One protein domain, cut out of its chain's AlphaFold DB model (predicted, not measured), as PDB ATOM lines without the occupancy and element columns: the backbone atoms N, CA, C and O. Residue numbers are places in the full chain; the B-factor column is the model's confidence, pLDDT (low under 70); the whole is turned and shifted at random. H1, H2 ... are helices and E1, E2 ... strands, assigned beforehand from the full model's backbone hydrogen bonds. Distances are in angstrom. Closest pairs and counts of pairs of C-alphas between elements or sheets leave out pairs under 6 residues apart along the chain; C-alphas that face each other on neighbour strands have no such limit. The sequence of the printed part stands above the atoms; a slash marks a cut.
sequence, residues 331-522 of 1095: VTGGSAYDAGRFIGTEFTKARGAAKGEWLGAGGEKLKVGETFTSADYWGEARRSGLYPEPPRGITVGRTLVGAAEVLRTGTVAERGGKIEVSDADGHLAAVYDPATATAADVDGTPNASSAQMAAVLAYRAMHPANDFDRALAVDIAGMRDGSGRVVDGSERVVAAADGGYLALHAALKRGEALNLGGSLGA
ATOM      1  N   VAL A 331     -25.438 -32.522  -9.709       89.00
ATOM      2  CA  VAL A 331     -25.374 -31.127 -10.154       89.00
ATOM      3  C   VAL A 331     -23.955 -30.860 -10.641       89.00
ATOM      4  O   VAL A 331     -22.999 -31.103  -9.906       89.00
ATOM      5  N   THR A 332     -23.802 -30.389 -11.878       88.50
ATOM      6  CA  THR A 332     -22.486 -30.086 -12.470       88.50
ATOM      7  C   THR A 332     -22.489 -28.758 -13.231       88.50
ATOM      8  O   THR A 332     -23.533 -28.281 -13.669       88.50
ATOM      9  N   GLY A 333     -21.316 -28.142 -13.401       89.00
ATOM     10  CA  GLY A 333     -21.159 -26.891 -14.151       89.00
ATOM     11  C   GLY A 333     -21.615 -25.644 -13.384       89.00
ATOM     12  O   GLY A 333     -21.417 -25.546 -12.178       89.00
ATOM     13  N   GLY A 334     -22.209 -24.685 -14.098       87.38
ATOM     14  CA  GLY A 334     -22.641 -23.399 -13.552       87.38
ATOM     15  C   GLY A 334     -21.633 -22.266 -13.758       87.38
ATOM     16  O   GLY A 334     -20.444 -22.469 -13.991       87.38
ATOM     17  N   SER A 335     -22.142 -21.041 -13.705       91.19
ATOM     18  CA  SER A 335     -21.365 -19.805 -13.749       91.19
ATOM     19  C   SER A 335     -21.231 -19.217 -12.353       91.19
ATOM     20  O   SER A 335     -22.234 -19.128 -11.649       91.19
ATOM     21  N   ALA A 336     -20.047 -18.717 -11.998       91.38
ATOM     22  CA  ALA A 336     -19.836 -17.994 -10.748       91.38
ATOM     23  C   ALA A 336     -20.599 -16.656 -10.718       91.38
ATOM     24  O   ALA A 336     -20.627 -15.904 -11.705       91.38
ATOM     25  N   TYR A 337     -21.205 -16.364  -9.570       89.94
ATOM     26  CA  TYR A 337     -21.916 -15.128  -9.271       89.94
ATOM     27  C   TYR A 337     -21.214 -14.386  -8.140       89.94
ATOM     28  O   TYR A 337     -21.141 -14.875  -7.018       89.94
ATOM     29  N   ASP A 338     -20.744 -13.177  -8.435       89.44
ATOM     30  CA  ASP A 338     -20.371 -12.198  -7.418       89.44
ATOM     31  C   ASP A 338     -21.568 -11.294  -7.062       89.44
ATOM     32  O   ASP A 338     -22.640 -11.354  -7.681       89.44
ATOM     33  N   ALA A 339     -21.392 -10.431  -6.057       86.00
ATOM     34  CA  ALA A 339     -22.437  -9.508  -5.613       86.00
ATOM     35  C   ALA A 339     -22.926  -8.573  -6.739       86.00
ATOM     36  O   ALA A 339     -24.118  -8.270  -6.805       86.00
ATOM     37  N   GLY A 340     -22.041  -8.143  -7.644       83.38
ATOM     38  CA  GLY A 340     -22.377  -7.252  -8.757       83.38
ATOM     39  C   GLY A 340     -23.210  -7.950  -9.832       83.38
ATOM     40  O   GLY A 340     -24.245  -7.429 -10.249       83.38
ATOM     41  N   ARG A 341     -22.815  -9.162 -10.238       87.06
ATOM     42  CA  ARG A 341     -23.551 -10.010 -11.186       87.06
ATOM     43  C   ARG A 341     -24.903 -10.432 -10.621       87.06
ATOM     44  O   ARG A 341     -25.879 -10.454 -11.372       87.06
ATOM     45  N   PHE A 342     -24.988 -10.721  -9.322       90.38
ATOM     46  CA  PHE A 342     -26.247 -11.003  -8.629       90.38
ATOM     47  C   PHE A 342     -27.200  -9.800  -8.664       90.38
ATOM     48  O   PHE A 342     -28.295  -9.914  -9.215       90.38
ATOM     49  N   ILE A 343     -26.762  -8.624  -8.195       86.62
ATOM     50  CA  ILE A 343     -27.567  -7.388  -8.237       86.62
ATOM     51  C   ILE A 343     -27.974  -7.058  -9.678       86.62
ATOM     52  O   ILE A 343     -29.129  -6.733  -9.946       86.62
ATOM     53  N   GLY A 344     -27.045  -7.191 -10.629       81.12
ATOM     54  CA  GLY A 344     -27.313  -6.945 -12.042       81.12
ATOM     55  C   GLY A 344     -28.358  -7.889 -12.638       81.12
ATOM     56  O   GLY A 344     -29.142  -7.483 -13.498       81.12
ATOM     57  N   THR A 345     -28.400  -9.129 -12.150       84.00
ATOM     58  CA  THR A 345     -29.370 -10.154 -12.548       84.00
ATOM     59  C   THR A 345     -30.757  -9.905 -11.963       84.00
ATOM     60  O   THR A 345     -31.747 -10.179 -12.649       84.00
ATOM     61  N   GLU A 346     -30.827  -9.366 -10.744       86.25
ATOM     62  CA  GLU A 346     -32.090  -9.030 -10.087       86.25
ATOM     63  C   GLU A 346     -32.692  -7.708 -10.575       86.25
ATOM     64  O   GLU A 346     -33.908  -7.643 -10.745       86.25
ATOM     65  N   PHE A 347     -31.870  -6.676 -10.833       82.19
ATOM     66  CA  PHE A 347     -32.365  -5.297 -10.985       82.19
ATOM     67  C   PHE A 347     -31.858  -4.519 -12.216       82.19
ATOM     68  O   PHE A 347     -32.529  -3.576 -12.639       82.19
ATOM     69  N   THR A 348     -30.707  -4.868 -12.810       64.00
ATOM     70  CA  THR A 348     -29.991  -3.969 -13.754       64.00
ATOM     71  C   THR A 348     -30.011  -4.402 -15.220       64.00
ATOM     72  O   THR A 348     -29.518  -3.648 -16.053       64.00
ATOM     73  N   LYS A 349     -30.563  -5.560 -15.612       57.28
ATOM     74  CA  LYS A 349     -30.700  -5.904 -17.047       57.28
ATOM     75  C   LYS A 349     -31.677  -4.933 -17.742       57.28
ATOM     76  O   LYS A 349     -32.871  -5.181 -17.868       57.28
ATOM     77  N   ALA A 350     -31.120  -3.796 -18.162       42.25
ATOM     78  CA  ALA A 350     -31.771  -2.539 -18.518       42.25
ATOM     79  C   ALA A 350     -32.103  -2.394 -20.013       42.25
ATOM     80  O   ALA A 350     -32.456  -1.306 -20.458       42.25
ATOM     81  N   ARG A 351     -32.024  -3.462 -20.811       39.53
ATOM     82  CA  ARG A 351     -32.457  -3.454 -22.217       39.53
ATOM     83  C   ARG A 351     -33.112  -4.792 -22.564       39.53
ATOM     84  O   ARG A 351     -32.415  -5.755 -22.837       39.53
ATOM     85  N   GLY A 352     -34.445  -4.823 -22.520       47.44
ATOM     86  CA  GLY A 352     -35.283  -5.840 -23.169       47.44
ATOM     87  C   GLY A 352     -35.316  -7.226 -22.513       47.44
ATOM     88  O   GLY A 352     -34.475  -8.061 -22.813       47.44
ATOM     89  N   ALA A 353     -36.307  -7.462 -21.641       53.12
ATOM     90  CA  ALA A 353     -37.117  -8.695 -21.553       53.12
ATOM     91  C   ALA A 353     -37.870  -8.774 -20.211       53.12
ATOM     92  O   ALA A 353     -39.071  -8.995 -20.215       53.12
ATOM     93  N   ALA A 354     -37.187  -8.543 -19.080       60.31
ATOM     94  CA  ALA A 354     -37.737  -8.884 -17.760       60.31
ATOM     95  C   ALA A 354     -38.369  -7.713 -16.982       60.31
ATOM     96  O   ALA A 354     -39.259  -7.934 -16.170       60.31
ATOM     97  N   LYS A 355     -37.948  -6.452 -17.183       67.06
ATOM     98  CA  LYS A 355     -38.554  -5.312 -16.461       67.06
ATOM     99  C   LYS A 355     -40.001  -5.116 -16.928       67.06
ATOM    100  O   LYS A 355     -40.231  -4.876 -18.110       67.06
ATOM    101  N   GLY A 356     -40.954  -5.184 -15.999       72.19
ATOM    102  CA  GLY A 356     -42.389  -5.180 -16.296       72.19
ATOM    103  C   GLY A 356     -43.002  -6.559 -16.571       72.19
ATOM    104  O   GLY A 356     -44.215  -6.627 -16.771       72.19
ATOM    105  N   GLU A 357     -42.208  -7.636 -16.555       82.44
ATOM    106  CA  GLU A 357     -42.709  -9.014 -16.550       82.44
ATOM    107  C   GLU A 357     -43.504  -9.277 -15.265       82.44
ATOM    108  O   GLU A 357     -43.176  -8.748 -14.199       82.44
ATOM    109  N   TRP A 358     -44.572 -10.063 -15.379       84.38
ATOM    110  CA  TRP A 358     -45.442 -10.389 -14.256       84.38
ATOM    111  C   TRP A 358     -44.964 -11.656 -13.551       84.38
ATOM    112  O   TRP A 358     -44.870 -12.711 -14.174       84.38
ATOM    113  N   LEU A 359     -44.753 -11.562 -12.244       85.62
ATOM    114  CA  LEU A 359     -44.484 -12.682 -11.349       85.62
ATOM    115  C   LEU A 359     -45.729 -12.979 -10.513       85.62
ATOM    116  O   LEU A 359     -46.412 -12.058 -10.069       85.62
ATOM    117  N   GLY A 360     -46.027 -14.257 -10.291       79.75
ATOM    118  CA  GLY A 360     -47.044 -14.665  -9.321       79.75
ATOM    119  C   GLY A 360     -46.491 -14.590  -7.898       79.75
ATOM    120  O   GLY A 360     -45.387 -15.075  -7.655       79.75
ATOM    121  N   ALA A 361     -47.240 -13.992  -6.974       84.00
ATOM    122  CA  ALA A 361     -46.883 -13.916  -5.559       84.00
ATOM    123  C   ALA A 361     -48.150 -13.951  -4.699       84.00
ATOM    124  O   ALA A 361     -48.955 -13.023  -4.748       84.00
ATOM    125  N   GLY A 362     -48.355 -15.022  -3.928       75.56
ATOM    126  CA  GLY A 362     -49.461 -15.088  -2.962       75.56
ATOM    127  C   GLY A 362     -50.861 -14.948  -3.578       75.56
ATOM    128  O   GLY A 362     -51.773 -14.463  -2.919       75.56
ATOM    129  N   GLY A 363     -51.037 -15.353  -4.842       76.94
ATOM    130  CA  GLY A 363     -52.299 -15.216  -5.587       76.94
ATOM    131  C   GLY A 363     -52.450 -13.912  -6.386       76.94
ATOM    132  O   GLY A 363     -53.387 -13.797  -7.175       76.94
ATOM    133  N   GLU A 364     -51.516 -12.968  -6.255       84.19
ATOM    134  CA  GLU A 364     -51.479 -11.725  -7.029       84.19
ATOM    135  C   GLU A 364     -50.402 -11.762  -8.120       84.19
ATOM    136  O   GLU A 364     -49.529 -12.633  -8.143       84.19
ATOM    137  N   LYS A 365     -50.464 -10.797  -9.043       85.06
ATOM    138  CA  LYS A 365     -49.423 -10.577 -10.050       85.06
ATOM    139  C   LYS A 365     -48.651  -9.308  -9.706       85.06
ATOM    140  O   LYS A 365     -49.250  -8.240  -9.655       85.06
ATOM    141  N   LEU A 366     -47.338  -9.429  -9.546       88.12
ATOM    142  CA  LEU A 366     -46.414  -8.322  -9.284       88.12
ATOM    143  C   LEU A 366     -45.537  -8.059 -10.503       88.12
ATOM    144  O   LEU A 366     -45.181  -9.002 -11.209       88.12
ATOM    145  N   LYS A 367     -45.153  -6.807 -10.761       88.44
ATOM    146  CA  LYS A 367     -44.235  -6.496 -11.868       88.44
ATOM    147  C   LYS A 367     -42.790  -6.440 -11.405       88.44
ATOM    148  O   LYS A 367     -42.464  -5.758 -10.441       88.44
ATOM    149  N   VAL A 368     -41.884  -7.043 -12.170       87.12
ATOM    150  CA  VAL A 368     -40.441  -6.839 -11.967       87.12
ATOM    151  C   VAL A 368     -40.099  -5.353 -12.111       87.12
ATOM    152  O   VAL A 368     -40.388  -4.729 -13.138       87.12
ATOM    153  N   GLY A 369     -39.453  -4.794 -11.088       82.81
ATOM    154  CA  GLY A 369     -39.140  -3.370 -10.974       82.81
ATOM    155  C   GLY A 369     -40.217  -2.517 -10.294       82.81
ATOM    156  O   GLY A 369     -39.994  -1.319 -10.137       82.81
ATOM    157  N   GLU A 370     -41.353  -3.095  -9.896       87.81
ATOM    158  CA  GLU A 370     -42.328  -2.456  -9.004       87.81
ATOM    159  C   GLU A 370     -41.726  -2.264  -7.610       87.81
ATOM    160  O   GLU A 370     -40.902  -3.070  -7.180       87.81
ATOM    161  N   THR A 371     -42.101  -1.190  -6.911       89.31
ATOM    162  CA  THR A 371     -41.504  -0.839  -5.620       89.31
ATOM    163  C   THR A 371     -42.566  -0.633  -4.549       89.31
ATOM    164  O   THR A 371     -43.468   0.186  -4.712       89.31
ATOM    165  N   PHE A 372     -42.402  -1.325  -3.423       87.19
ATOM    166  CA  PHE A 372     -43.301  -1.270  -2.275       87.19
ATOM    167  C   PHE A 372     -42.687  -0.486  -1.120       87.19
ATOM    168  O   PHE A 372     -41.606  -0.811  -0.631       87.19
ATOM    169  N   THR A 373     -43.380   0.552  -0.659       83.56
ATOM    170  CA  THR A 373     -42.897   1.433   0.416       83.56
ATOM    171  C   THR A 373     -43.428   1.064   1.799       83.56
ATOM    172  O   THR A 373     -42.849   1.513   2.787       83.56
ATOM    173  N   SER A 374     -44.488   0.250   1.893       85.25
ATOM    174  CA  SER A 374     -45.016  -0.201   3.188       85.25
ATOM    175  C   SER A 374     -44.034  -1.142   3.889       85.25
ATOM    176  O   SER A 374     -43.392  -1.978   3.248       85.25
ATOM    177  N   ALA A 375     -43.968  -1.026   5.217       84.19
ATOM    178  CA  ALA A 375     -43.180  -1.904   6.074       84.19
ATOM    179  C   ALA A 375     -43.667  -3.363   6.070       84.19
ATOM    180  O   ALA A 375     -42.917  -4.260   6.448       84.19
ATOM    181  N   ASP A 376     -44.888  -3.611   5.593       84.19
ATOM    182  CA  ASP A 376     -45.459  -4.957   5.481       84.19
ATOM    183  C   ASP A 376     -44.717  -5.832   4.454       84.19
ATOM    184  O   ASP A 376     -44.696  -7.053   4.589       84.19
ATOM    185  N   TYR A 377     -44.049  -5.213   3.472       88.12
ATOM    186  CA  TYR A 377     -43.252  -5.897   2.442       88.12
ATOM    187  C   TYR A 377     -41.780  -6.085   2.840       88.12
ATOM    188  O   TYR A 377     -40.987  -6.603   2.054       88.12
ATOM    189  N   TRP A 378     -41.369  -5.613   4.019       91.06
ATOM    190  CA  TRP A 378     -39.975  -5.689   4.460       91.06
ATOM    191  C   TRP A 378     -39.684  -7.059   5.054       91.06
ATOM    192  O   TRP A 378     -40.471  -7.528   5.870       91.06
ATOM    193  N   GLY A 379     -38.548  -7.667   4.716       88.38
ATOM    194  CA  GLY A 379     -38.093  -8.903   5.354       88.38
ATOM    195  C   GLY A 379     -37.753  -8.704   6.832       88.38
ATOM    196  O   GLY A 379     -37.543  -7.581   7.309       88.38
ATOM    197  N   GLU A 380     -37.659  -9.799   7.580       88.44
ATOM    198  CA  GLU A 380     -37.449  -9.794   9.027       88.44
ATOM    199  C   GLU A 380     -36.174  -9.058   9.419       88.44
ATOM    200  O   GLU A 380     -36.151  -8.347  10.420       88.44
ATOM    201  N   ALA A 381     -35.125  -9.137   8.601       84.12
ATOM    202  CA  ALA A 381     -33.888  -8.407   8.845       84.12
ATOM    203  C   ALA A 381     -34.115  -6.882   8.897       84.12
ATOM    204  O   ALA A 381     -33.505  -6.196   9.710       84.12
ATOM    205  N   ARG A 382     -35.023  -6.330   8.087       88.38
ATOM    206  CA  ARG A 382     -35.358  -4.898   8.144       88.38
ATOM    207  C   ARG A 382     -36.337  -4.583   9.261       88.38
ATOM    208  O   ARG A 382     -36.123  -3.627   9.997       88.38
ATOM    209  N   ARG A 383     -37.369  -5.413   9.438       82.75
ATOM    210  CA  ARG A 383     -38.368  -5.229  10.508       82.75
ATOM    211  C   ARG A 383     -37.745  -5.294  11.904       82.75
ATOM    212  O   ARG A 383     -38.161  -4.563  12.797       82.75
ATOM    213  N   SER A 384     -36.725  -6.131  12.076       74.69
ATOM    214  CA  SER A 384     -35.948  -6.262  13.315       74.69
ATOM    215  C   SER A 384     -34.817  -5.234  13.452       74.69
ATOM    216  O   SER A 384     -34.164  -5.187  14.494       74.69
ATOM    217  N   GLY A 385     -34.571  -4.410  12.426       77.56
ATOM    218  CA  GLY A 385     -33.497  -3.415  12.409       77.56
ATOM    219  C   GLY A 385     -32.087  -3.983  12.200       77.56
ATOM    220  O   GLY A 385     -31.117  -3.239  12.328       77.56
ATOM    221  N   LEU A 386     -31.947  -5.272  11.860       72.44
ATOM    222  CA  LEU A 386     -30.677  -5.883  11.441       72.44
ATOM    223  C   LEU A 386     -30.136  -5.252  10.143       72.44
ATOM    224  O   LEU A 386     -28.926  -5.215   9.923       72.44
ATOM    225  N   TYR A 387     -31.026  -4.749   9.290       81.94
ATOM    226  CA  TYR A 387     -30.696  -4.003   8.081       81.94
ATOM    227  C   TYR A 387     -31.506  -2.699   8.028       81.94
ATOM    228  O   TYR A 387     -32.686  -2.716   8.385       81.94
ATOM    229  N   PRO A 388     -30.922  -1.565   7.592       83.75
ATOM    230  CA  PRO A 388     -31.628  -0.288   7.570       83.75
ATOM    231  C   PRO A 388     -32.856  -0.301   6.649       83.75
ATOM    232  O   PRO A 388     -32.942  -1.058   5.673       83.75
ATOM    233  N   GLU A 389     -33.801   0.590   6.948       82.81
ATOM    234  CA  GLU A 389     -34.998   0.794   6.135       82.81
ATOM    235  C   GLU A 389     -34.626   1.185   4.693       82.81
ATOM    236  O   GLU A 389     -33.695   1.970   4.469       82.81
ATOM    237  N   PRO A 390     -35.330   0.650   3.684       81.69
ATOM    238  CA  PRO A 390     -35.007   0.909   2.294       81.69
ATOM    239  C   PRO A 390     -35.460   2.334   1.920       81.69
ATOM    240  O   PRO A 390     -36.652   2.634   1.988       81.69
ATOM    241  N   PRO A 391     -34.566   3.226   1.450       72.06
ATOM    242  CA  PRO A 391     -34.888   4.642   1.246       72.06
ATOM    243  C   PRO A 391     -35.944   4.904   0.162       72.06
ATOM    244  O   PRO A 391     -36.502   5.997   0.108       72.06
ATOM    245  N   ARG A 392     -36.193   3.932  -0.723       78.25
ATOM    246  CA  ARG A 392     -37.204   4.007  -1.788       78.25
ATOM    247  C   ARG A 392     -38.236   2.878  -1.719       78.25
ATOM    248  O   ARG A 392     -39.070   2.813  -2.609       78.25
ATOM    249  N   GLY A 393     -38.210   2.031  -0.688       85.31
ATOM    250  CA  GLY A 393     -39.007   0.800  -0.633       85.31
ATOM    251  C   GLY A 393     -38.302  -0.430  -1.225       85.31
ATOM    252  O   GLY A 393     -37.157  -0.350  -1.673       85.31
ATOM    253  N   ILE A 394     -38.982  -1.576  -1.191       90.69
ATOM    254  CA  ILE A 394     -38.511  -2.861  -1.718       90.69
ATOM    255  C   ILE A 394     -38.885  -2.976  -3.188       90.69
ATOM    256  O   ILE A 394     -40.063  -2.954  -3.530       90.69
ATOM    257  N   THR A 395     -37.883  -3.107  -4.053       90.00
ATOM    258  CA  THR A 395     -38.093  -3.335  -5.485       90.00
ATOM    259  C   THR A 395     -38.206  -4.828  -5.774       90.00
ATOM    260  O   THR A 395     -37.365  -5.609  -5.335       90.00
ATOM    261  N   VAL A 396     -39.207  -5.221  -6.558       89.12
ATOM    262  CA  VAL A 396     -39.400  -6.595  -7.034       89.12
ATOM    263  C   VAL A 396     -38.265  -6.972  -7.986       89.12
ATOM    264  O   VAL A 396     -38.162  -6.431  -9.092       89.12
ATOM    265  N   GLY A 397     -37.410  -7.893  -7.542       87.88
ATOM    266  CA  GLY A 397     -36.346  -8.492  -8.348       87.88
ATOM    267  C   GLY A 397     -36.870  -9.552  -9.315       87.88
ATOM    268  O   GLY A 397     -37.984 -10.059  -9.169       87.88
ATOM    269  N   ARG A 398     -36.057  -9.891 -10.317       88.38
ATOM    270  CA  ARG A 398     -36.427 -10.841 -11.375       88.38
ATOM    271  C   ARG A 398     -36.677 -12.258 -10.862       88.38
ATOM    272  O   ARG A 398     -37.568 -12.919 -11.385       88.38
ATOM    273  N   THR A 399     -35.882 -12.758  -9.913       92.31
ATOM    274  CA  THR A 399     -35.916 -14.192  -9.570       92.31
ATOM    275  C   THR A 399     -36.386 -14.476  -8.148       92.31
ATOM    276  O   THR A 399     -37.046 -15.495  -7.937       92.31
ATOM    277  N   LEU A 400     -36.118 -13.580  -7.191       94.94
ATOM    278  CA  LEU A 400     -36.332 -13.841  -5.762       94.94
ATOM    279  C   LEU A 400     -37.807 -13.938  -5.350       94.94
ATOM    280  O   LEU A 400     -38.143 -14.778  -4.521       94.94
ATOM    281  N   VAL A 401     -38.698 -13.141  -5.947       93.50
ATOM    282  CA  VAL A 401     -40.146 -13.239  -5.671       93.50
ATOM    283  C   VAL A 401     -40.705 -14.566  -6.180       93.50
ATOM    284  O   VAL A 401     -41.407 -15.257  -5.448       93.50
ATOM    285  N   GLY A 402     -40.319 -14.985  -7.389       91.44
ATOM    286  CA  GLY A 402     -40.682 -16.308  -7.899       91.44
ATOM    287  C   GLY A 402     -40.073 -17.446  -7.073       91.44
ATOM    288  O   GLY A 402     -40.709 -18.474  -6.882       91.44
ATOM    289  N   ALA A 403     -38.862 -17.267  -6.535       95.12
ATOM    290  CA  ALA A 403     -38.227 -18.252  -5.663       95.12
ATOM    291  C   ALA A 403     -38.984 -18.420  -4.339       95.12
ATOM    292  O   ALA A 403     -39.222 -19.544  -3.899       95.12
ATOM    293  N   ALA A 404     -39.396 -17.308  -3.728       94.25
ATOM    294  CA  ALA A 404     -40.238 -17.314  -2.541       94.25
ATOM    295  C   ALA A 404     -41.588 -17.997  -2.822       94.25
ATOM    296  O   ALA A 404     -42.016 -18.841  -2.040       94.25
ATOM    297  N   GLU A 405     -42.208 -17.734  -3.975       91.94
ATOM    298  CA  GLU A 405     -43.446 -18.408  -4.382       91.94
ATOM    299  C   GLU A 405     -43.257 -19.929  -4.549       91.94
ATOM    300  O   GLU A 405     -44.054 -20.702  -4.018       91.94
ATOM    301  N   VAL A 406     -42.161 -20.379  -5.179       91.94
ATOM    302  CA  VAL A 406     -41.816 -21.812  -5.283       91.94
ATOM    303  C   VAL A 406     -41.658 -22.447  -3.898       91.94
ATOM    304  O   VAL A 406     -42.152 -23.547  -3.672       91.94
ATOM    305  N   LEU A 407     -41.018 -21.764  -2.944       93.12
ATOM    306  CA  LEU A 407     -40.874 -22.261  -1.568       93.12
ATOM    307  C   LEU A 407     -42.185 -22.245  -0.774       93.12
ATOM    308  O   LEU A 407     -42.353 -23.045   0.150       93.12
ATOM    309  N   ARG A 408     -43.108 -21.342  -1.117       90.38
ATOM    310  CA  ARG A 408     -44.434 -21.249  -0.504       90.38
ATOM    311  C   ARG A 408     -45.309 -22.430  -0.907       90.38
ATOM    312  O   ARG A 408     -45.958 -23.015  -0.045       90.38
ATOM    313  N   THR A 409     -45.335 -22.766  -2.196       88.19
ATOM    314  CA  THR A 409     -46.229 -23.800  -2.740       88.19
ATOM    315  C   THR A 409     -45.590 -25.182  -2.817       88.19
ATOM    316  O   THR A 409     -46.302 -26.179  -2.799       88.19
ATOM    317  N   GLY A 410     -44.266 -25.244  -2.931       87.38
ATOM    318  CA  GLY A 410     -43.507 -26.474  -3.114       87.38
ATOM    319  C   GLY A 410     -43.037 -27.135  -1.819       87.38
ATOM    320  O   GLY A 410     -43.310 -26.693  -0.694       87.38
ATOM    321  N   THR A 411     -42.268 -28.212  -1.981       89.00
ATOM    322  CA  THR A 411     -41.642 -28.952  -0.875       89.00
ATOM    323  C   THR A 411     -40.124 -28.924  -0.968       89.00
ATOM    324  O   THR A 411     -39.560 -28.916  -2.058       89.00
ATOM    325  N   VAL A 412     -39.459 -28.956   0.184       91.44
ATOM    326  CA  VAL A 412     -37.996 -28.946   0.297       91.44
ATOM    327  C   VAL A 412     -37.565 -30.203   1.042       91.44
ATOM    328  O   VAL A 412     -38.150 -30.523   2.078       91.44
ATOM    329  N   ALA A 413     -36.545 -30.890   0.537       88.75
ATOM    330  CA  ALA A 413     -35.931 -32.035   1.195       88.75
ATOM    331  C   ALA A 413     -34.404 -31.951   1.115       88.75
ATOM    332  O   ALA A 413     -33.846 -31.524   0.108       88.75
ATOM    333  N   GLU A 414     -33.725 -32.401   2.167       90.06
ATOM    334  CA  GLU A 414     -32.275 -32.583   2.161       90.06
ATOM    335  C   GLU A 414     -31.950 -34.068   1.983       90.06
ATOM    336  O   GLU A 414     -32.407 -34.908   2.761       90.06
ATOM    337  N   ARG A 415     -31.190 -34.405   0.933       85.06
ATOM    338  CA  ARG A 415     -30.835 -35.788   0.582       85.06
ATOM    339  C   ARG A 415     -29.418 -35.848   0.031       85.06
ATOM    340  O   ARG A 415     -29.054 -35.073  -0.844       85.06
ATOM    341  N   GLY A 416     -28.595 -36.752   0.566       78.25
ATOM    342  CA  GLY A 416     -27.196 -36.890   0.134       78.25
ATOM    343  C   GLY A 416     -26.378 -35.593   0.257       78.25
ATOM    344  O   GLY A 416     -25.509 -35.340  -0.574       78.25
ATOM    345  N   GLY A 417     -26.703 -34.743   1.242       83.75
ATOM    346  CA  GLY A 417     -26.089 -33.424   1.443       83.75
ATOM    347  C   GLY A 417     -26.514 -32.346   0.439       83.75
ATOM    348  O   GLY A 417     -25.971 -31.248   0.482       83.75
ATOM    349  N   LYS A 418     -27.463 -32.635  -0.460       91.75
ATOM    350  CA  LYS A 418     -28.022 -31.697  -1.445       91.75
ATOM    351  C   LYS A 418     -29.421 -31.268  -1.031       91.75
ATOM    352  O   LYS A 418     -30.147 -32.029  -0.388       91.75
ATOM    353  N   ILE A 419     -29.807 -30.060  -1.428       95.12
ATOM    354  CA  ILE A 419     -31.157 -29.540  -1.212       95.12
ATOM    355  C   ILE A 419     -31.971 -29.736  -2.482       95.12
ATOM    356  O   ILE A 419     -31.682 -29.111  -3.496       95.12
ATOM    357  N   GLU A 420     -32.993 -30.584  -2.411       94.31
ATOM    358  CA  GLU A 420     -33.973 -30.816  -3.469       94.31
ATOM    359  C   GLU A 420     -35.218 -29.958  -3.213       94.31
ATOM    360  O   GLU A 420     -35.828 -30.028  -2.143       94.31
ATOM    361  N   VAL A 421     -35.620 -29.165  -4.205       93.94
ATOM    362  CA  VAL A 421     -36.871 -28.395  -4.198       93.94
ATOM    363  C   VAL A 421     -37.810 -28.984  -5.235       93.94
ATOM    364  O   VAL A 421     -37.434 -29.145  -6.395       93.94
ATOM    365  N   SER A 422     -39.031 -29.305  -4.813       91.69
ATOM    366  CA  SER A 422     -40.114 -29.759  -5.689       91.69
ATOM    367  C   SER A 422     -41.164 -28.665  -5.860       91.69
ATOM    368  O   SER A 422     -41.373 -27.872  -4.941       91.69
ATOM    369  N   ASP A 423     -41.809 -28.623  -7.023       87.44
ATOM    370  CA  ASP A 423     -42.915 -27.713  -7.321       87.44
ATOM    371  C   ASP A 423     -44.188 -28.049  -6.513       87.44
ATOM    372  O   ASP A 423     -44.204 -28.960  -5.681       87.44
ATOM    373  N   ALA A 424     -45.258 -27.280  -6.732       84.38
ATOM    374  CA  ALA A 424     -46.541 -27.466  -6.048       84.38
ATOM    375  C   ALA A 424     -47.204 -28.821  -6.349       84.38
ATOM    376  O   ALA A 424     -47.973 -29.323  -5.530       84.38
ATOM    377  N   ASP A 425     -46.894 -29.408  -7.505       80.69
ATOM    378  CA  ASP A 425     -47.411 -30.705  -7.923       80.69
ATOM    379  C   ASP A 425     -46.564 -31.859  -7.365       80.69
ATOM    380  O   ASP A 425     -46.963 -33.008  -7.497       80.69
ATOM    381  N   GLY A 426     -45.424 -31.581  -6.720       80.62
ATOM    382  CA  GLY A 426     -44.526 -32.583  -6.141       80.62
ATOM    383  C   GLY A 426     -43.467 -33.125  -7.109       80.62
ATOM    384  O   GLY A 426     -42.837 -34.144  -6.814       80.62
ATOM    385  N   HIS A 427     -43.242 -32.478  -8.255       87.12
ATOM    386  CA  HIS A 427     -42.156 -32.826  -9.177       87.12
ATOM    387  C   HIS A 427     -40.875 -32.075  -8.828       87.12
ATOM    388  O   HIS A 427     -40.928 -30.943  -8.355       87.12
ATOM    389  N   LEU A 428     -39.708 -32.670  -9.095       91.44
ATOM    390  CA  LEU A 428     -38.434 -31.992  -8.860       91.44
ATOM    391  C   LEU A 428     -38.355 -30.721  -9.721       91.44
ATOM    392  O   LEU A 428     -38.561 -30.790 -10.928       91.44
ATOM    393  N   ALA A 429     -38.036 -29.586  -9.103       92.19
ATOM    394  CA  ALA A 429     -37.896 -28.293  -9.770       92.19
ATOM    395  C   ALA A 429     -36.430 -27.844  -9.832       92.19
ATOM    396  O   ALA A 429     -35.952 -27.412 -10.881       92.19
ATOM    397  N   ALA A 430     -35.696 -27.963  -8.723       96.25
ATOM    398  CA  ALA A 430     -34.290 -27.573  -8.653       96.25
ATOM    399  C   ALA A 430     -33.527 -28.297  -7.547       96.25
ATOM    400  O   ALA A 430     -34.113 -28.814  -6.595       96.25
ATOM    401  N   VAL A 431     -32.200 -28.292  -7.670       96.19
ATOM    402  CA  VAL A 431     -31.275 -28.842  -6.681       96.19
ATOM    403  C   VAL A 431     -30.135 -27.871  -6.426       96.19
ATOM    404  O   VAL A 431     -29.598 -27.274  -7.360       96.19
ATOM    405  N   TYR A 432     -29.746 -27.738  -5.161       97.12
ATOM    406  CA  TYR A 432     -28.537 -27.038  -4.743       97.12
ATOM    407  C   TYR A 432     -27.562 -28.012  -4.083       97.12
ATOM    408  O   TYR A 432     -27.939 -28.744  -3.166       97.12
ATOM    409  N   ASP A 433     -26.314 -28.008  -4.547       95.75
ATOM    410  CA  ASP A 433     -25.202 -28.738  -3.947       95.75
ATOM    411  C   ASP A 433     -24.315 -27.774  -3.139       95.75
ATOM    412  O   ASP A 433     -23.561 -26.990  -3.728       95.75
ATOM    413  N   PRO A 434     -24.366 -27.820  -1.794       93.44
ATOM    414  CA  PRO A 434     -23.531 -26.990  -0.935       93.44
ATOM    415  C   PRO A 434     -22.034 -27.278  -1.064       93.44
ATOM    416  O   PRO A 434     -21.235 -26.381  -0.810       93.44
ATOM    417  N   ALA A 435     -21.636 -28.493  -1.460       91.50
ATOM    418  CA  ALA A 435     -20.225 -28.870  -1.558       91.50
ATOM    419  C   ALA A 435     -19.510 -28.135  -2.701       91.50
ATOM    420  O   ALA A 435     -18.337 -27.790  -2.583       91.50
ATOM    421  N   THR A 436     -20.226 -27.865  -3.794       92.06
ATOM    422  CA  THR A 436     -19.725 -27.108  -4.954       92.06
ATOM    423  C   THR A 436     -20.341 -25.710  -5.057       92.06
ATOM    424  O   THR A 436     -20.091 -24.996  -6.031       92.06
ATOM    425  N   ALA A 437     -21.174 -25.329  -4.084       94.75
ATOM    426  CA  ALA A 437     -22.002 -24.125  -4.086       94.75
ATOM    427  C   ALA A 437     -22.782 -23.912  -5.399       94.75
ATOM    428  O   ALA A 437     -22.915 -22.781  -5.866       94.75
ATOM    429  N   THR A 438     -23.272 -24.992  -6.019       95.69
ATOM    430  CA  THR A 438     -23.880 -24.959  -7.361       95.69
ATOM    431  C   THR A 438     -25.371 -25.270  -7.323       95.69
ATOM    432  O   THR A 438     -25.779 -26.268  -6.734       95.69
ATOM    433  N   ALA A 439     -26.185 -24.448  -7.991       95.88
ATOM    434  CA  ALA A 439     -27.610 -24.698  -8.205       95.88
ATOM    435  C   ALA A 439     -27.923 -25.032  -9.673       95.88
ATOM    436  O   ALA A 439     -27.400 -24.395 -10.592       95.88
ATOM    437  N   ALA A 440     -28.837 -25.980  -9.878       94.00
ATOM    438  CA  ALA A 440     -29.376 -26.364 -11.180       94.00
ATOM    439  C   ALA A 440     -30.898 -26.548 -11.114       94.00
ATOM    440  O   ALA A 440     -31.433 -26.940 -10.077       94.00
ATOM    441  N   ASP A 441     -31.592 -26.286 -12.221       93.69
ATOM    442  CA  ASP A 441     -33.026 -26.555 -12.383       93.69
ATOM    443  C   ASP A 441     -33.285 -27.570 -13.499       93.69
ATOM    444  O   ASP A 441     -32.414 -27.845 -14.328       93.69
ATOM    445  N   VAL A 442     -34.490 -28.143 -13.500       91.06
ATOM    446  CA  VAL A 442     -34.917 -29.136 -14.500       91.06
ATOM    447  C   VAL A 442     -35.064 -28.574 -15.912       91.06
ATOM    448  O   VAL A 442     -35.004 -29.342 -16.873       91.06
ATOM    449  N   ASP A 443     -35.225 -27.258 -16.046       86.44
ATOM    450  CA  ASP A 443     -35.346 -26.580 -17.337       86.44
ATOM    451  C   ASP A 443     -33.970 -26.310 -17.974       86.44
ATOM    452  O   ASP A 443     -33.886 -25.873 -19.123       86.44
ATOM    453  N   GLY A 444     -32.877 -26.592 -17.252       84.31
ATOM    454  CA  GLY A 444     -31.512 -26.375 -17.721       84.31
ATOM    455  C   GLY A 444     -31.198 -24.895 -17.937       84.31
ATOM    456  O   GLY A 444     -30.432 -24.553 -18.841       84.31
ATOM    457  N   THR A 445     -31.808 -24.005 -17.148       86.94
ATOM    458  CA  THR A 445     -31.667 -22.558 -17.349       86.94
ATOM    459  C   THR A 445     -30.198 -22.145 -17.188       86.94
ATOM    460  O   THR A 445     -29.645 -22.310 -16.102       86.94
ATOM    461  N   PRO A 446     -29.547 -21.541 -18.205       79.00
ATOM    462  CA  PRO A 446     -28.102 -21.273 -18.176       79.00
ATOM    463  C   PRO A 446     -27.701 -20.093 -17.272       79.00
ATOM    464  O   PRO A 446     -26.520 -19.819 -17.081       79.00
ATOM    465  N   ASN A 447     -28.675 -19.352 -16.745       83.56
ATOM    466  CA  ASN A 447     -28.495 -18.230 -15.825       83.56
ATOM    467  C   ASN A 447     -29.437 -18.412 -14.628       83.56
ATOM    468  O   ASN A 447     -30.315 -19.267 -14.669       83.56
ATOM    469  N   ALA A 448     -29.317 -17.553 -13.610       89.19
ATOM    470  CA  ALA A 448     -30.197 -17.584 -12.441       89.19
ATOM    471  C   ALA A 448     -31.690 -17.685 -12.821       89.19
ATOM    472  O   ALA A 448     -32.207 -16.833 -13.561       89.19
ATOM    473  N   SER A 449     -32.360 -18.694 -12.271       92.31
ATOM    474  CA  SER A 449     -33.806 -18.914 -12.347       92.31
ATOM    475  C   SER A 449     -34.430 -18.857 -10.948       92.31
ATOM    476  O   SER A 449     -33.738 -19.009  -9.936       92.31
ATOM    477  N   SER A 450     -35.747 -18.655 -10.872       93.75
ATOM    478  CA  SER A 450     -36.469 -18.690  -9.592       93.75
ATOM    479  C   SER A 450     -36.367 -20.050  -8.899       93.75
ATOM    480  O   SER A 450     -36.225 -20.092  -7.681       93.75
ATOM    481  N   ALA A 451     -36.362 -21.154  -9.652       93.81
ATOM    482  CA  ALA A 451     -36.212 -22.496  -9.093       93.81
ATOM    483  C   ALA A 451     -34.807 -22.712  -8.496       93.81
ATOM    484  O   ALA A 451     -34.686 -23.169  -7.359       93.81
ATOM    485  N   GLN A 452     -33.744 -22.295  -9.198       95.50
ATOM    486  CA  GLN A 452     -32.374 -22.333  -8.664       95.50
ATOM    487  C   GLN A 452     -32.246 -21.505  -7.380       95.50
ATOM    488  O   GLN A 452     -31.699 -21.979  -6.386       95.50
ATOM    489  N   MET A 453     -32.787 -20.282  -7.374       96.69
ATOM    490  CA  MET A 453     -32.799 -19.430  -6.181       96.69
ATOM    491  C   MET A 453     -33.592 -20.043  -5.032       96.69
ATOM    492  O   MET A 453     -33.143 -19.955  -3.894       96.69
ATOM    493  N   ALA A 454     -34.715 -20.712  -5.302       96.88
ATOM    494  CA  ALA A 454     -35.481 -21.395  -4.269       96.88
ATOM    495  C   ALA A 454     -34.623 -22.447  -3.548       96.88
ATOM    496  O   ALA A 454     -34.596 -22.469  -2.319       96.88
ATOM    497  N   ALA A 455     -33.853 -23.256  -4.283       96.00
ATOM    498  CA  ALA A 455     -32.966 -24.263  -3.692       96.00
ATOM    499  C   ALA A 455     -31.842 -23.649  -2.839       96.00
ATOM    500  O   ALA A 455     -31.547 -24.144  -1.749       96.00
ATOM    501  N   VAL A 456     -31.267 -22.528  -3.283       97.25
ATOM    502  CA  VAL A 456     -30.246 -21.798  -2.514       97.25
ATOM    503  C   VAL A 456     -30.843 -21.181  -1.244       97.25
ATOM    504  O   VAL A 456     -30.285 -21.339  -0.158       97.25
ATOM    505  N   LEU A 457     -31.986 -20.495  -1.346       97.50
ATOM    506  CA  LEU A 457     -32.660 -19.877  -0.198       97.50
ATOM    507  C   LEU A 457     -33.120 -20.930   0.817       97.50
ATOM    508  O   LEU A 457     -32.961 -20.726   2.021       97.50
ATOM    509  N   ALA A 458     -33.613 -22.076   0.344       95.94
ATOM    510  CA  ALA A 458     -33.948 -23.219   1.181       95.94
ATOM    511  C   ALA A 458     -32.737 -23.727   1.973       95.94
ATOM    512  O   ALA A 458     -32.843 -23.907   3.184       95.94
ATOM    513  N   TYR A 459     -31.580 -23.908   1.323       96.38
ATOM    514  CA  TYR A 459     -30.351 -24.296   2.016       96.38
ATOM    515  C   TYR A 459     -29.989 -23.308   3.122       96.38
ATOM    516  O   TYR A 459     -29.781 -23.710   4.263       96.38
ATOM    517  N   ARG A 460     -29.965 -22.007   2.811       94.56
ATOM    518  CA  ARG A 460     -29.578 -20.975   3.785       94.56
ATOM    519  C   ARG A 460     -30.560 -20.874   4.954       94.56
ATOM    520  O   ARG A 460     -30.135 -20.649   6.081       94.56
ATOM    521  N   ALA A 461     -31.851 -21.079   4.705       93.50
ATOM    522  CA  ALA A 461     -32.870 -21.101   5.749       93.50
ATOM    523  C   ALA A 461     -32.782 -22.347   6.649       93.50
ATOM    524  O   ALA A 461     -33.011 -22.247   7.853       93.50
ATOM    525  N   MET A 462     -32.444 -23.512   6.085       90.75
ATOM    526  CA  MET A 462     -32.265 -24.758   6.846       90.75
ATOM    527  C   MET A 462     -30.928 -24.812   7.590       90.75
ATOM    528  O   MET A 462     -30.854 -25.401   8.668       90.75
ATOM    529  N   HIS A 463     -29.905 -24.134   7.064       91.56
ATOM    530  CA  HIS A 463     -28.553 -24.079   7.623       91.56
ATOM    531  C   HIS A 463     -28.105 -22.632   7.907       91.56
ATOM    532  O   HIS A 463     -27.170 -22.147   7.261       91.56
ATOM    533  N   PRO A 464     -28.730 -21.905   8.861       88.56
ATOM    534  CA  PRO A 464     -28.419 -20.493   9.065       88.56
ATOM    535  C   PRO A 464     -26.995 -20.260   9.579       88.56
ATOM    536  O   PRO A 464     -26.680 -20.576  10.730       88.56
ATOM    537  N   ALA A 465     -26.143 -19.631   8.766       82.69
ATOM    538  CA  ALA A 465     -24.754 -19.339   9.129       82.69
ATOM    539  C   ALA A 465     -24.585 -17.967   9.809       82.69
ATOM    540  O   ALA A 465     -23.647 -17.753  10.577       82.69
ATOM    541  N   ASN A 466     -25.491 -17.021   9.553       83.25
ATOM    542  CA  ASN A 466     -25.439 -15.656  10.086       83.25
ATOM    543  C   ASN A 466     -26.843 -15.117  10.439       83.25
ATOM    544  O   ASN A 466     -27.846 -15.809  10.270       83.25
ATOM    545  N   ASP A 467     -26.917 -13.890  10.966       82.81
ATOM    546  CA  ASP A 467     -28.190 -13.273  11.368       82.81
ATOM    547  C   ASP A 467     -29.147 -13.017  10.195       82.81
ATOM    548  O   ASP A 467     -30.358 -13.125  10.376       82.81
ATOM    549  N   PHE A 468     -28.636 -12.750   8.987       89.38
ATOM    550  CA  PHE A 468     -29.475 -12.591   7.797       89.38
ATOM    551  C   PHE A 468     -30.090 -13.923   7.361       89.38
ATOM    552  O   PHE A 468     -31.262 -13.955   7.007       89.38
ATOM    553  N   ASP A 469     -29.346 -15.029   7.460       87.88
ATOM    554  CA  ASP A 469     -29.887 -16.365   7.174       87.88
ATOM    555  C   ASP A 469     -30.953 -16.771   8.205       87.88
ATOM    556  O   ASP A 469     -31.964 -17.380   7.859       87.88
ATOM    557  N   ARG A 470     -30.765 -16.393   9.480       86.69
ATOM    558  CA  ARG A 470     -31.775 -16.604  10.531       86.69
ATOM    559  C   ARG A 470     -33.038 -15.785  10.276       86.69
ATOM    560  O   ARG A 470     -34.132 -16.313  10.438       86.69
ATOM    561  N   ALA A 471     -32.891 -14.524   9.878       85.00
ATOM    562  CA  ALA A 471     -34.015 -13.671   9.508       85.00
ATOM    563  C   ALA A 471     -34.764 -14.227   8.283       85.00
ATOM    564  O   ALA A 471     -35.985 -14.353   8.320       85.00
ATOM    565  N   LEU A 472     -34.034 -14.676   7.259       93.94
ATOM    566  CA  LEU A 472     -34.595 -15.368   6.097       93.94
ATOM    567  C   LEU A 472     -35.372 -16.633   6.495       93.94
ATOM    568  O   LEU A 472     -36.453 -16.882   5.964       93.94
ATOM    569  N   ALA A 473     -34.857 -17.431   7.435       90.81
ATOM    570  CA  ALA A 473     -35.558 -18.616   7.923       90.81
ATOM    571  C   ALA A 473     -36.906 -18.262   8.577       90.81
ATOM    572  O   ALA A 473     -37.888 -18.975   8.370       90.81
ATOM    573  N   VAL A 474     -36.968 -17.147   9.314       86.81
ATOM    574  CA  VAL A 474     -38.217 -16.619   9.886       86.81
ATOM    575  C   VAL A 474     -39.177 -16.172   8.786       86.81
ATOM    576  O   VAL A 474     -40.350 -16.533   8.832       86.81
ATOM    577  N   ASP A 475     -38.689 -15.444   7.781       91.25
ATOM    578  CA  ASP A 475     -39.526 -14.992   6.667       91.25
ATOM    579  C   ASP A 475     -40.111 -16.168   5.868       91.25
ATOM    580  O   ASP A 475     -41.306 -16.180   5.570       91.25
ATOM    581  N   ILE A 476     -39.306 -17.195   5.566       91.19
ATOM    582  CA  ILE A 476     -39.771 -18.397   4.855       91.19
ATOM    583  C   ILE A 476     -40.759 -19.200   5.709       91.19
ATOM    584  O   ILE A 476     -41.747 -19.702   5.174       91.19
ATOM    585  N   ALA A 477     -40.527 -19.321   7.019       86.12
ATOM    586  CA  ALA A 477     -41.463 -19.995   7.917       86.12
ATOM    587  C   ALA A 477     -42.814 -19.262   7.962       86.12
ATOM    588  O   ALA A 477     -43.830 -19.878   7.643       86.12
ATOM    589  N   GLY A 478     -42.810 -17.947   8.222       81.94
ATOM    590  CA  GLY A 478     -44.022 -17.116   8.282       81.94
ATOM    591  C   GLY A 478     -44.787 -17.033   6.955       81.94
ATOM    592  O   GLY A 478     -46.013 -16.885   6.920       81.94
ATOM    593  N   MET A 479     -44.081 -17.173   5.831       88.62
ATOM    594  CA  MET A 479     -44.691 -17.310   4.511       88.62
ATOM    595  C   MET A 479     -45.423 -18.655   4.333       88.62
ATOM    596  O   MET A 479     -46.451 -18.685   3.658       88.62
ATOM    597  N   ARG A 480     -44.927 -19.758   4.918       82.12
ATOM    598  CA  ARG A 480     -45.496 -21.113   4.754       82.12
ATOM    599  C   ARG A 480     -46.587 -21.454   5.765       82.12
ATOM    600  O   ARG A 480     -47.551 -22.122   5.406       82.12
ATOM    601  N   ASP A 481     -46.426 -21.049   7.019       72.62
ATOM    602  CA  ASP A 481     -47.295 -21.478   8.121       72.62
ATOM    603  C   ASP A 481     -48.464 -20.524   8.409       72.62
ATOM    604  O   ASP A 481     -49.293 -20.797   9.278       72.62
ATOM    605  N   GLY A 482     -48.555 -19.403   7.689       63.09
ATOM    606  CA  GLY A 482     -49.608 -18.424   7.934       63.09
ATOM    607  C   GLY A 482     -49.366 -17.565   9.187       63.09
ATOM    608  O   GLY A 482     -50.093 -16.593   9.399       63.09
ATOM    609  N   SER A 483     -48.306 -17.804   9.958       50.34
ATOM    610  CA  SER A 483     -48.009 -17.101  11.204       50.34
ATOM    611  C   SER A 483     -47.246 -15.787  10.963       50.34
ATOM    612  O   SER A 483     -46.272 -15.718  10.219       50.34
ATOM    613  N   GLY A 484     -47.734 -14.691  11.556       51.06
ATOM    614  CA  GLY A 484     -47.169 -13.344  11.390       51.06
ATOM    615  C   GLY A 484     -48.234 -12.244  11.309       51.06
ATOM    616  O   GLY A 484     -49.419 -12.526  11.159       51.06
ATOM    617  N   ARG A 485     -47.820 -10.975  11.443       43.66
ATOM    618  CA  ARG A 485     -48.708  -9.788  11.408       43.66
ATOM    619  C   ARG A 485     -49.070  -9.333   9.981       43.66
ATOM    620  O   ARG A 485     -49.937  -8.481   9.823       43.66
ATOM    621  N   VAL A 486     -48.404  -9.878   8.962       50.09
ATOM    622  CA  VAL A 486     -48.634  -9.544   7.550       50.09
ATOM    623  C   VAL A 486     -49.934 -10.210   7.077       50.09
ATOM    624  O   VAL A 486     -50.148 -11.394   7.343       50.09
ATOM    625  N   VAL A 487     -50.811  -9.455   6.412       49.41
ATOM    626  CA  VAL A 487     -52.093  -9.940   5.863       49.41
ATOM    627  C   VAL A 487     -51.831 -10.995   4.765       49.41
ATOM    628  O   VAL A 487     -50.729 -11.053   4.222       49.41
ATOM    629  N   ASP A 488     -52.783 -11.898   4.510       53.84
ATOM    630  CA  ASP A 488     -52.694 -12.885   3.418       53.84
ATOM    631  C   ASP A 488     -52.422 -12.193   2.073       53.84
ATOM    632  O   ASP A 488     -53.133 -11.246   1.740       53.84
ATOM    633  N   GLY A 489     -51.456 -12.686   1.284       70.00
ATOM    634  CA  GLY A 489     -51.212 -12.163  -0.063       70.00
ATOM    635  C   GLY A 489     -49.746 -12.088  -0.491       70.00
ATOM    636  O   GLY A 489     -48.891 -12.875  -0.065       70.00
ATOM    637  N   SER A 490     -49.473 -11.148  -1.392       82.00
ATOM    638  CA  SER A 490     -48.178 -10.930  -2.036       82.00
ATOM    639  C   SER A 490     -47.131 -10.311  -1.097       82.00
ATOM    640  O   SER A 490     -45.931 -10.507  -1.298       82.00
ATOM    641  N   GLU A 491     -47.560  -9.658  -0.013       86.94
ATOM    642  CA  GLU A 491     -46.717  -9.005   0.993       86.94
ATOM    643  C   GLU A 491     -45.700  -9.969   1.611       86.94
ATOM    644  O   GLU A 491     -44.511  -9.660   1.700       86.94
ATOM    645  N   ARG A 492     -46.148 -11.169   2.001       84.38
ATOM    646  CA  ARG A 492     -45.292 -12.181   2.643       84.38
ATOM    647  C   ARG A 492     -44.252 -12.750   1.692       84.38
ATOM    648  O   ARG A 492     -43.121 -13.009   2.095       84.38
ATOM    649  N   VAL A 493     -44.632 -12.924   0.428       90.19
ATOM    650  CA  VAL A 493     -43.735 -13.420  -0.618       90.19
ATOM    651  C   VAL A 493     -42.653 -12.382  -0.910       90.19
ATOM    652  O   VAL A 493     -41.477 -12.725  -1.003       90.19
ATOM    653  N   VAL A 494     -43.022 -11.101  -0.980       92.62
ATOM    654  CA  VAL A 494     -42.062 -10.004  -1.159       92.62
ATOM    655  C   VAL A 494     -41.164  -9.838   0.070       92.62
ATOM    656  O   VAL A 494     -39.963  -9.644  -0.097       92.62
ATOM    657  N   ALA A 495     -41.693  -9.987   1.287       91.62
ATOM    658  CA  ALA A 495     -40.889  -9.954   2.506       91.62
ATOM    659  C   ALA A 495     -39.849 -11.090   2.543       91.62
ATOM    660  O   ALA A 495     -38.679 -10.842   2.835       91.62
ATOM    661  N   ALA A 496     -40.233 -12.318   2.172       93.06
ATOM    662  CA  ALA A 496     -39.299 -13.437   2.038       93.06
ATOM    663  C   ALA A 496     -38.275 -13.223   0.913       93.06
ATOM    664  O   ALA A 496     -37.107 -13.582   1.066       93.06
ATOM    665  N   ALA A 497     -38.675 -12.585  -0.190       94.62
ATOM    666  CA  ALA A 497     -37.760 -12.205  -1.260       94.62
ATOM    667  C   ALA A 497     -36.741 -11.136  -0.813       94.62
ATOM    668  O   ALA A 497     -35.561 -11.259  -1.142       94.62
ATOM    669  N   ASP A 498     -37.149 -10.127  -0.033       95.00
ATOM    670  CA  ASP A 498     -36.236  -9.140   0.568       95.00
ATOM    671  C   ASP A 498     -35.292  -9.798   1.586       95.00
ATOM    672  O   ASP A 498     -34.082  -9.579   1.530       95.00
ATOM    673  N   GLY A 499     -35.801 -10.685   2.449       94.00
ATOM    674  CA  GLY A 499     -34.966 -11.499   3.337       94.00
ATOM    675  C   GLY A 499     -33.926 -12.320   2.563       94.00
ATOM    676  O   GLY A 499     -32.749 -12.354   2.930       94.00
ATOM    677  N   GLY A 500     -34.333 -12.916   1.437       95.19
ATOM    678  CA  GLY A 500     -33.462 -13.701   0.564       95.19
ATOM    679  C   GLY A 500     -32.394 -12.854  -0.121       95.19
ATOM    680  O   GLY A 500     -31.224 -13.242  -0.157       95.19
ATOM    681  N   TYR A 501     -32.771 -11.661  -0.593       95.94
ATOM    682  CA  TYR A 501     -31.839 -10.669  -1.121       95.94
ATOM    683  C   TYR A 501     -30.773 -10.309  -0.085       95.94
ATOM    684  O   TYR A 501     -29.584 -10.348  -0.396       95.94
ATOM    685  N   LEU A 502     -31.176  -9.991   1.148       95.12
ATOM    686  CA  LEU A 502     -30.256  -9.569   2.205       95.12
ATOM    687  C   LEU A 502     -29.295 -10.688   2.618       95.12
ATOM    688  O   LEU A 502     -28.097 -10.434   2.751       95.12
ATOM    689  N   ALA A 503     -29.792 -11.918   2.753       94.62
ATOM    690  CA  ALA A 503     -28.973 -13.088   3.065       94.62
ATOM    691  C   ALA A 503     -27.915 -13.360   1.982       94.62
ATOM    692  O   ALA A 503     -26.724 -13.477   2.287       94.62
ATOM    693  N   LEU A 504     -28.322 -13.389   0.708       94.69
ATOM    694  CA  LEU A 504     -27.416 -13.638  -0.417       94.69
ATOM    695  C   LEU A 504     -26.441 -12.486  -0.650       94.69
ATOM    696  O   LEU A 504     -25.249 -12.708  -0.837       94.69
ATOM    697  N   HIS A 505     -26.914 -11.246  -0.591       92.06
ATOM    698  CA  HIS A 505     -26.061 -10.080  -0.771       92.06
ATOM    699  C   HIS A 505     -24.989  -9.990   0.326       92.06
ATOM    700  O   HIS A 505     -23.827  -9.705   0.027       92.06
ATOM    701  N   ALA A 506     -25.343 -10.284   1.582       87.12
ATOM    702  CA  ALA A 506     -24.383 -10.328   2.681       87.12
ATOM    703  C   ALA A 506     -23.339 -11.443   2.497       87.12
ATOM    704  O   ALA A 506     -22.161 -11.222   2.774       87.12
ATOM    705  N   ALA A 507     -23.752 -12.615   2.008       88.69
ATOM    706  CA  ALA A 507     -22.865 -13.735   1.705       88.69
ATOM    707  C   ALA A 507     -21.877 -13.418   0.575       88.69
ATOM    708  O   ALA A 507     -20.663 -13.532   0.752       88.69
ATOM    709  N   LEU A 508     -22.382 -12.932  -0.559       91.56
ATOM    710  CA  LEU A 508     -21.566 -12.609  -1.728       91.56
ATOM    711  C   LEU A 508     -20.593 -11.454  -1.453       91.56
ATOM    712  O   LEU A 508     -19.460 -11.479  -1.928       91.56
ATOM    713  N   LYS A 509     -20.977 -10.467  -0.628       86.81
ATOM    714  CA  LYS A 509     -20.056  -9.404  -0.184       86.81
ATOM    715  C   LYS A 509     -18.894  -9.918   0.669       86.81
ATOM    716  O   LYS A 509     -17.841  -9.287   0.678       86.81
ATOM    717  N   ARG A 510     -19.066 -11.039   1.376       85.25
ATOM    718  CA  ARG A 510     -17.988 -11.708   2.124       85.25
ATOM    719  C   ARG A 510     -17.139 -12.639   1.253       85.25
ATOM    720  O   ARG A 510     -16.212 -13.251   1.772       85.25
ATOM    721  N   GLY A 511     -17.442 -12.744  -0.041       85.62
ATOM    722  CA  GLY A 511     -16.745 -13.633  -0.967       85.62
ATOM    723  C   GLY A 511     -17.185 -15.096  -0.880       85.62
ATOM    724  O   GLY A 511     -16.437 -15.964  -1.320       85.62
ATOM    725  N   GLU A 512     -18.363 -15.395  -0.313       89.50
ATOM    726  CA  GLU A 512     -18.929 -16.750  -0.395       89.50
ATOM    727  C   GLU A 512     -19.196 -17.116  -1.864       89.50
ATOM    728  O   GLU A 512     -19.713 -16.303  -2.632       89.50
ATOM    729  N   ALA A 513     -18.834 -18.339  -2.257       89.12
ATOM    730  CA  ALA A 513     -19.043 -18.821  -3.616       89.12
ATOM    731  C   ALA A 513     -20.528 -19.111  -3.880       89.12
ATOM    732  O   ALA A 513     -21.233 -19.638  -3.020       89.12
ATOM    733  N   LEU A 514     -20.984 -18.799  -5.094       95.81
ATOM    734  CA  LEU A 514     -22.298 -19.171  -5.609       95.81
ATOM    735  C   LEU A 514     -22.190 -19.414  -7.113       95.81
ATOM    736  O   LEU A 514     -21.783 -18.520  -7.856       95.81
ATOM    737  N   ASN A 515     -22.594 -20.597  -7.562       94.69
ATOM    738  CA  ASN A 515     -22.625 -20.984  -8.965       94.69
ATOM    739  C   ASN A 515     -24.070 -21.263  -9.395       94.69
ATOM    740  O   ASN A 515     -24.776 -22.048  -8.762       94.69
ATOM    741  N   LEU A 516     -24.522 -20.622 -10.474       94.00
ATOM    742  CA  LEU A 516     -25.886 -20.758 -11.004       94.00
ATOM    743  C   LEU A 516     -25.857 -21.135 -12.479       94.00
ATOM    744  O   LEU A 516     -24.884 -20.849 -13.177       94.00
ATOM    745  N   GLY A 517     -26.932 -21.747 -12.965       89.94
ATOM    746  CA  GLY A 517     -26.961 -22.321 -14.308       89.94
ATOM    747  C   GLY A 517     -26.214 -23.648 -14.423       89.94
ATOM    748  O   GLY A 517     -25.622 -23.931 -15.463       89.94
ATOM    749  N   GLY A 518     -26.185 -24.435 -13.344       90.62
ATOM    750  CA  GLY A 518     -25.698 -25.809 -13.391       90.62
ATOM    751  C   GLY A 518     -26.620 -26.717 -14.211       90.62
ATOM    752  O   GLY A 518     -27.795 -26.422 -14.419       90.62
ATOM    753  N   SER A 519     -26.085 -27.850 -14.656       90.19
ATOM    754  CA  SER A 519     -26.837 -28.938 -15.282       90.19
ATOM    755  C   SER A 519     -27.284 -29.949 -14.230       90.19
ATOM    756  O   SER A 519     -26.485 -30.367 -13.387       90.19
ATOM    757  N   LEU A 520     -28.557 -30.344 -14.296       90.31
ATOM    758  CA  LEU A 520     -29.168 -31.304 -13.382       90.31
ATOM    759  C   LEU A 520     -29.223 -32.699 -14.018       90.31
ATOM    760  O   LEU A 520     -29.916 -32.913 -15.013       90.31
ATOM    761  N   GLY A 521     -28.518 -33.656 -13.421       87.31
ATOM    762  CA  GLY A 521     -28.662 -35.078 -13.715       87.31
ATOM    763  C   GLY A 521     -29.697 -35.699 -12.784       87.31
ATOM    764  O   GLY A 521     -29.374 -36.020 -11.643       87.31
ATOM    765  N   ALA A 522     -30.934 -35.855 -13.260       86.44
ATOM    766  CA  ALA A 522     -32.027 -36.503 -12.535       86.44
ATOM    767  C   ALA A 522     -32.820 -37.429 -13.470       86.44
ATOM    768  O   ALA A 522     -32.970 -37.152 -14.664       86.44
TER     769      ALA A 522
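Overview. This is residues 331 to 522 of the 1095 residues of the protein "AAA domain-containing protein" of Chloroflexales bacterium ZM16-3 (UniProt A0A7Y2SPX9). A strongly twisted six-stranded sheet has helix H4 packed over one face, with H3 beside H4 and crossing it, and the long helical hairpin of H5 and H6 lies beyond H4, on its far side from the sheet. H1 packs on the last residues of H6, the small H2 on H5 and H6, and a two-stranded hairpin, E2 and E3, lies by the first residues of H6, with E2 also beside H3. The printed part has 192 residues, with six named helices and eight named strands in the order E1 H1 E2 E3 H2 H3 E4 E5 E6 E7 H4 H5 H6 E8. The large sheet is mixed, in the order E1, E8, E7, E6, E5, E4; the class is mixed, helices and strands. The whole is compact and rounded, with a radius of gyration of the C-alphas of 15.1 A and spans of 42 by 38 by 33 A.

Along the chain. The large sheet holds E1, residues 331 to 336, from C-alpha 331 at (-25.374, -31.127, -10.154); E4, 411 to 415; E5, 418 to 422; E6, 428 to 433; E7, 438 to 441; and E8, residues 515 to 521, 16.1 A long, ending with C-alpha 521 at (-28.662, -35.078, -13.715). E2 is residues 358 to 361 and E3 364 to 367. The helices are H1, 339 to 348; H2, 380 to 383; H3, 400 to 409, 14.4 A; H4, 450 to 462, 18.0 A; H5, 467 to 481, 21.0 A; and H6, 490 to 509, 28.2 A, from C-alpha 490 at (-48.178, -10.930, -2.036).

Arrangement. E4 to E7 form a meander, each strand the antiparallel neighbour of the one before, with N 413 and O 420 at 2.9 A, N 421 and O 430 at 2.8 A, and N 433 and O 438 at 2.8 A. E7 and E8 are parallel, with N 439 and O 515 at 2.9 A; with H4, H5 and H6 between, they make a strand-helix-strand unit, two parallel neighbour strands joined through helices. E1 is antiparallel to E8, with N 335 and O 516 at 2.8 A. H4 is on the sheet at a height over the sheet of 7.2 A, in two layers, a helix on one face of a sheet. H3 only grazes the sheet with residues 406 to 409, and touches H4, the closest C-alphas being those of Ala 403 and Ser 450, 4.3 A apart. H5 and H6 touch at a shallow tilt of 23 degrees, opposite ways, the closest C-alphas being those of Leu 472 and Gly 499, 4.8 A. In H1, H3, H4, H5 and H6 every O i to N i+4 pair is within hydrogen-bond range; H2 is too short for such a pair. In the hairpin of E2 and E3, N 359 and O 366 are 2.8 A apart.

Size, cuts and confidence. The C-alphas of Pro 391 and Ala 522 are the two farthest apart, 43.5 A. The printed part has no cut. The links E3 to H2 and H2 to H3 are long, 12 and 16 residues. pLDDT is under 70 at residues 348 to 355, of which 348 belongs to H1, and 482 to 488.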